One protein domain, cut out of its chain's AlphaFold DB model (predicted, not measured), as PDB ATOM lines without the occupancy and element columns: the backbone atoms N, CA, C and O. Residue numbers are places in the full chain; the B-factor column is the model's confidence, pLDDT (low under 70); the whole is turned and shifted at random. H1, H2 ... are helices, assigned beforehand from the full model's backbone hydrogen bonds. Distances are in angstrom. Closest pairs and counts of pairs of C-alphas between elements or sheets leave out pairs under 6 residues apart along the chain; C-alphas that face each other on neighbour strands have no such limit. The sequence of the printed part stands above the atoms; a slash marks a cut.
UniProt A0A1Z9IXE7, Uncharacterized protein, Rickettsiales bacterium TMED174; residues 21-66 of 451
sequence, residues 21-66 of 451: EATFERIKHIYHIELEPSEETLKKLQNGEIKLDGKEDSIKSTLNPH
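What this domain is: This is residues 21 to 66 of the 451 residues of an uncharacterized protein of Rickettsiales bacterium TMED174 (UniProt A0A1Z9IXE7). Three short helices, their centres at the corners of a triangle, make a small rounded body. H1 stands apart from H2, and H3 meets the last part of H2 at a steep angle and comes near H1. The printed part has 46 residues, with three named helices in the order H1, H2, H3 and no named strand; its class is all helix. It is compact, with a radius of gyration of the C-alphas of 9.3 A and spans of 21 by 20 by 18 A.

How they stand to each other: H1, residues 21 to 31, and H2, residues 39 to 47, are apart. H3, residues 56 to 62, is close to H1 but not clearly touching: their closest C-alphas, of Ile 27 and Ile 59, are 7.7 A apart, at a steep tilt of 57 degrees, opposite ways. H2 and H3 touch, their closest C-alphas, of Gln 46 and Lys 60, 4.8 A apart; the tilt of 69 degrees is only just steep, opposite ways. In H1, H2 and H3 every O i to N i+4 pair is within hydrogen-bond range.

Where its parts are: H1 begins at C-alpha 21 (-24.768, -46.722, -39.566) and is 15.3 A long. H2 measures 12.3 A. H3 measures 9.9 A and ends at C-alpha 62 (-9.978, -48.388, -40.307).

The domain as a whole: The C-alphas farthest apart, of Asp 53 and His 66, are 24.5 A apart. The printed part has no cut, both links are short, and no printed residue is under 70 in pLDDT.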
ATOM      1  N   GLU A  21     -24.405 -45.913 -40.737       95.56
ATOM      2  CA  GLU A  21     -24.768 -46.722 -39.566       95.56
ATOM      3  C   GLU A  21     -23.952 -48.016 -39.522       95.56
ATOM      4  O   GLU A  21     -23.369 -48.355 -38.495       95.56
ATOM      5  N   ALA A  22     -23.813 -48.683 -40.669       94.19
ATOM      6  CA  ALA A  22     -22.982 -49.868 -40.829       94.19
ATOM      7  C   ALA A  22     -21.508 -49.640 -40.460       94.19
ATOM      8  O   ALA A  22     -20.860 -50.515 -39.879       94.19
ATOM      9  N   THR A  23     -20.979 -48.462 -40.794       95.19
ATOM     10  CA  THR A  23     -19.610 -48.066 -40.450       95.19
ATOM     11  C   THR A  23     -19.450 -47.975 -38.931       95.19
ATOM     12  O   THR A  23     -18.470 -48.469 -38.373       95.19
ATOM     13  N   PHE A  24     -20.441 -47.418 -38.235       96.62
ATOM     14  CA  PHE A  24     -20.440 -47.310 -36.774       96.62
ATOM     15  C   PHE A  24     -20.688 -48.656 -36.076       96.62
ATOM     16  O   PHE A  24     -20.018 -48.957 -35.087       96.62
ATOM     17  N   GLU A  25     -21.544 -49.522 -36.628       94.50
ATOM     18  CA  GLU A  25     -21.668 -50.924 -36.194       94.50
ATOM     19  C   GLU A  25     -20.312 -51.640 -36.254       94.50
ATOM     20  O   GLU A  25     -19.938 -52.370 -35.332       94.50
ATOM     21  N   ARG A  26     -19.539 -51.397 -37.320       93.44
ATOM     22  CA  ARG A  26     -18.199 -51.961 -37.494       93.44
ATOM     23  C   ARG A  26     -17.202 -51.409 -36.471       93.44
ATOM     24  O   ARG A  26     -16.423 -52.191 -35.929       93.44
ATOM     25  N   ILE A  27     -17.253 -50.118 -36.132       94.94
ATOM     26  CA  ILE A  27     -16.446 -49.543 -35.036       94.94
ATOM     27  C   ILE A  27     -16.780 -50.229 -33.705       94.94
ATOM     28  O   ILE A  27     -15.868 -50.678 -33.005       94.94
ATOM     29  N   LYS A  28     -18.071 -50.384 -33.385       95.31
ATOM     30  CA  LYS A  28     -18.529 -51.092 -32.179       95.31
ATOM     31  C   LYS A  28     -18.045 -52.541 -32.156       95.31
ATOM     32  O   LYS A  28     -17.644 -53.041 -31.106       95.31
ATOM     33  N   HIS A  29     -18.035 -53.214 -33.303       91.69
ATOM     34  CA  HIS A  29     -17.556 -54.588 -33.408       91.69
ATOM     35  C   HIS A  29     -16.042 -54.721 -33.178       91.69
ATOM     36  O   HIS A  29     -15.618 -55.600 -32.432       91.69
ATOM     37  N   ILE A  30     -15.240 -53.861 -33.810       92.62
ATOM     38  CA  ILE A  30     -13.770 -53.958 -33.804       92.62
ATOM     39  C   ILE A  30     -13.173 -53.415 -32.507       92.62
ATOM     40  O   ILE A  30     -12.231 -53.993 -31.970       92.62
ATOM     41  N   TYR A  31     -13.698 -52.286 -32.028       94.19
ATOM     42  CA  TYR A  31     -13.091 -51.506 -30.950       94.19
ATOM     43  C   TYR A  31     -13.917 -51.500 -29.662       94.19
ATOM     44  O   TYR A  31     -13.439 -50.988 -28.653       94.19
ATOM     45  N   HIS A  32     -15.139 -52.050 -29.686       94.00
ATOM     46  CA  HIS A  32     -16.096 -51.997 -28.571       94.00
ATOM     47  C   HIS A  32     -16.429 -50.569 -28.126       94.00
ATOM     48  O   HIS A  32     -16.678 -50.307 -26.952       94.00
ATOM     49  N   ILE A  33     -16.444 -49.650 -29.094       94.31
ATOM     50  CA  ILE A  33     -16.763 -48.239 -28.898       94.31
ATOM     51  C   ILE A  33     -18.103 -47.947 -29.566       94.31
ATOM     52  O   ILE A  33     -18.286 -48.205 -30.753       94.31
ATOM     53  N   GLU A  34     -19.034 -47.408 -28.787       95.31
ATOM     54  CA  GLU A  34     -20.358 -47.005 -29.244       95.31
ATOM     55  C   GLU A  34     -20.406 -45.482 -29.376       95.31
ATOM     56  O   GLU A  34     -20.086 -44.753 -28.437       95.31
ATOM     57  N   LEU A  35     -20.747 -45.013 -30.574       95.00
ATOM     58  CA  LEU A  35     -20.829 -43.602 -30.935       95.00
ATOM     59  C   LEU A  35     -22.071 -43.397 -31.796       95.00
ATOM     60  O   LEU A  35     -22.404 -44.261 -32.607       95.00
ATOM     61  N   GLU A  36     -22.710 -42.240 -31.656       94.88
ATOM     62  CA  GLU A  36     -23.851 -41.873 -32.495       94.88
ATOM     63  C   GLU A  36     -23.407 -41.669 -33.957       94.88
ATOM     64  O   GLU A  36     -22.515 -40.839 -34.213       94.88
ATOM     65  N   PRO A  37     -24.008 -42.396 -34.923       96.94
ATOM     66  CA  PRO A  37     -23.673 -42.260 -36.334       96.94
ATOM     67  C   PRO A  37     -24.014 -40.863 -36.855       96.94
ATOM     68  O   PRO A  37     -25.171 -40.448 -36.887       96.94
ATOM     69  N   SER A  38     -22.999 -40.126 -37.300       97.31
ATOM     70  CA  SER A  38     -23.185 -38.889 -38.059       97.31
ATOM     71  C   SER A  38     -21.965 -38.604 -38.935       97.31
ATOM     72  O   SER A  38     -20.849 -39.021 -38.616       97.31
ATOM     73  N   GLU A  39     -22.166 -37.868 -40.028       96.62
ATOM     74  CA  GLU A  39     -21.076 -37.399 -40.898       96.62
ATOM     75  C   GLU A  39     -20.063 -36.534 -40.132       96.62
ATOM     76  O   GLU A  39     -18.862 -36.565 -40.401       96.62
ATOM     77  N   GLU A  40     -20.536 -35.766 -39.146       97.62
ATOM     78  CA  GLU A  40     -19.675 -34.970 -38.273       97.62
ATOM     79  C   GLU A  40     -18.804 -35.873 -37.393       97.62
ATOM     80  O   GLU A  40     -17.586 -35.695 -37.343       97.62
ATOM     81  N   THR A  41     -19.405 -36.874 -36.746       97.00
ATOM     82  CA  THR A  41     -18.677 -37.840 -35.916       97.00
ATOM     83  C   THR A  41     -17.653 -38.605 -36.756       97.00
ATOM     84  O   THR A  41     -16.504 -38.730 -36.336       97.00
ATOM     85  N   LEU A  42     -18.021 -39.059 -37.961       96.94
ATOM     86  CA  LEU A  42     -17.113 -39.768 -38.866       96.94
ATOM     87  C   LEU A  42     -15.886 -38.917 -39.219       96.94
ATOM     88  O   LEU A  42     -14.761 -39.400 -39.105       96.94
ATOM     89  N   LYS A  43     -16.077 -37.640 -39.574       96.69
ATOM     90  CA  LYS A  43     -14.965 -36.722 -39.875       96.69
ATOM     91  C   LYS A  43     -14.050 -36.509 -38.674       96.69
ATOM     92  O   LYS A  43     -12.832 -36.582 -38.817       96.69
ATOM     93  N   LYS A  44     -14.618 -36.312 -37.480       97.31
ATOM     94  CA  LYS A  44     -13.828 -36.172 -36.248       97.31
ATOM     95  C   LYS A  44     -13.002 -37.430 -35.962       97.31
ATOM     96  O   LYS A  44     -11.835 -37.319 -35.593       97.31
ATOM     97  N   LEU A  45     -13.566 -38.622 -36.182       96.44
ATOM     98  CA  LEU A  45     -12.827 -39.885 -36.068       96.44
ATOM     99  C   LEU A  45     -11.699 -39.982 -37.099       96.44
ATOM    100  O   LEU A  45     -10.581 -40.324 -36.735       96.44
ATOM    101  N   GLN A  46     -11.963 -39.636 -38.362       95.69
ATOM    102  CA  GLN A  46     -10.966 -39.643 -39.442       95.69
ATOM    103  C   GLN A  46      -9.813 -38.658 -39.198       95.69
ATOM    104  O   GLN A  46      -8.674 -38.932 -39.580       95.69
ATOM    105  N   ASN A  47     -10.082 -37.545 -38.517       95.56
ATOM    106  CA  ASN A  47      -9.067 -36.561 -38.147       95.56
ATOM    107  C   ASN A  47      -8.333 -36.909 -36.838       95.56
ATOM    108  O   ASN A  47      -7.234 -36.403 -36.603       95.56
ATOM    109  N   GLY A  48      -8.876 -37.808 -36.009       94.94
ATOM    110  CA  GLY A  48      -8.346 -38.109 -34.672       94.94
ATOM    111  C   GLY A  48      -8.707 -37.059 -33.620       94.94
ATOM    112  O   GLY A  48      -7.965 -36.853 -32.669       94.94
ATOM    113  N   GLU A  49      -9.828 -36.366 -33.805       96.50
ATOM    114  CA  GLU A  49     -10.294 -35.286 -32.925       96.50
ATOM    115  C   GLU A  49     -11.105 -35.804 -31.724       96.50
ATOM    116  O   GLU A  49     -11.392 -35.051 -30.792       96.50
ATOM    117  N   ILE A  50     -11.482 -37.086 -31.730       94.69
ATOM    118  CA  ILE A  50     -12.151 -37.753 -30.607       94.69
ATOM    119  C   ILE A  50     -11.107 -38.557 -29.841       94.69
ATOM    120  O   ILE A  50     -10.401 -39.375 -30.424       94.69
ATOM    121  N   LYS A  51     -11.042 -38.340 -28.525       94.69
ATOM    122  CA  LYS A  51     -10.190 -39.106 -27.615       94.69
ATOM    123  C   LYS A  51     -10.767 -40.512 -27.412       94.69
ATOM    124  O   LYS A  51     -11.911 -40.646 -26.985       94.69
ATOM    125  N   LEU A  52      -9.979 -41.540 -27.721       93.31
ATOM    126  CA  LEU A  52     -10.365 -42.958 -27.799       93.31
ATOM    127  C   LEU A  52      -9.349 -43.864 -27.077       93.31
ATOM    128  O   LEU A  52      -9.169 -45.033 -27.432       93.31
ATOM    129  N   ASP A  53      -8.686 -43.317 -26.058       91.31
ATOM    130  CA  ASP A  53      -7.738 -44.003 -25.172       91.31
ATOM    131  C   ASP A  53      -6.607 -44.729 -25.921       91.31
ATOM    132  O   ASP A  53      -6.323 -45.902 -25.667       91.31
ATOM    133  N   GLY A  54      -5.971 -44.038 -26.872       90.06
ATOM    134  CA  GLY A  54      -4.829 -44.553 -27.633       90.06
ATOM    135  C   GLY A  54      -5.203 -45.386 -28.864       90.06
ATOM    136  O   GLY A  54      -4.314 -45.959 -29.494       90.06
ATOM    137  N   LYS A  55      -6.496 -45.491 -29.204       92.00
ATOM    138  CA  LYS A  55      -6.996 -46.202 -30.400       92.00
ATOM    139  C   LYS A  55      -7.198 -45.289 -31.612       92.00
ATOM    140  O   LYS A  55      -7.655 -45.756 -32.653       92.00
ATOM    141  N   GLU A  56      -6.896 -44.000 -31.483       93.75
ATOM    142  CA  GLU A  56      -7.180 -42.968 -32.481       93.75
ATOM    143  C   GLU A  56      -6.558 -43.316 -33.838       93.75
ATOM    144  O   GLU A  56      -7.266 -43.343 -34.841       93.75
ATOM    145  N   ASP A  57      -5.273 -43.675 -33.876       91.19
ATOM    146  CA  ASP A  57      -4.583 -43.994 -35.132       91.19
ATOM    147  C   ASP A  57      -5.104 -45.282 -35.787       91.19
ATOM    148  O   ASP A  57      -5.298 -45.325 -37.007       91.19
ATOM    149  N   SER A  58      -5.414 -46.312 -34.992       90.12
ATOM    150  CA  SER A  58      -6.017 -47.548 -35.508       90.12
ATOM    151  C   SER A  58      -7.406 -47.277 -36.096       90.12
ATOM    152  O   SER A  58      -7.730 -47.753 -37.186       90.12
ATOM    153  N   ILE A  59      -8.226 -46.464 -35.424       93.50
ATOM    154  CA  ILE A  59      -9.564 -46.090 -35.899       93.50
ATOM    155  C   ILE A  59      -9.479 -45.235 -37.168       93.50
ATOM    156  O   ILE A  59     -10.202 -45.511 -38.126       93.50
ATOM    157  N   LYS A  60      -8.556 -44.270 -37.231       92.19
ATOM    158  CA  LYS A  60      -8.290 -43.483 -38.447       92.19
ATOM    159  C   LYS A  60      -7.911 -44.366 -39.628       92.19
ATOM    160  O   LYS A  60      -8.431 -44.168 -40.723       92.19
ATOM    161  N   SER A  61      -7.052 -45.362 -39.403       89.69
ATOM    162  CA  SER A  61      -6.686 -46.349 -40.422       89.69
ATOM    163  C   SER A  61      -7.906 -47.152 -40.896       89.69
ATOM    164  O   SER A  61      -8.161 -47.234 -42.096       89.69
ATOM    165  N   THR A  62      -8.734 -47.663 -39.974       90.44
ATOM    166  CA  THR A  62      -9.978 -48.388 -40.307       90.44
ATOM    167  C   THR A  62     -10.967 -47.549 -41.118       90.44
ATOM    168  O   THR A  62     -11.656 -48.092 -41.987       90.44
ATOM    169  N   LEU A  63     -11.061 -46.251 -40.819       92.75
ATOM    170  CA  LEU A  63     -12.027 -45.317 -41.401       92.75
ATOM    171  C   LEU A  63     -11.446 -44.467 -42.529       92.75
ATOM    172  O   LEU A  63     -12.066 -43.477 -42.923       92.75
ATOM    173  N   ASN A  64     -10.272 -44.828 -43.050       89.44
ATOM    174  CA  ASN A  64      -9.651 -44.100 -44.145       89.44
ATOM    175  C   ASN A  64     -10.663 -43.947 -45.303       89.44
ATOM    176  O   ASN A  64     -11.195 -44.958 -45.775       89.44
ATOM    177  N   PRO A  65     -10.935 -42.719 -45.790       87.88
ATOM    178  CA  PRO A  65     -11.908 -42.481 -46.856       87.88
ATOM    179  C   PRO A  65     -11.667 -43.319 -48.113       87.88
ATOM    180  O   PRO A  65     -12.612 -43.684 -48.812       87.88
ATOM    181  N   HIS A  66     -10.406 -43.655 -48.401       84.12
ATOM    182  CA  HIS A  66     -10.072 -44.535 -49.510       84.12
ATOM    183  C   HIS A  66     -10.686 -45.934 -49.348       84.12
ATOM    184  O   HIS A  66     -11.147 -46.500 -50.339       84.12
TER     185      HIS A  66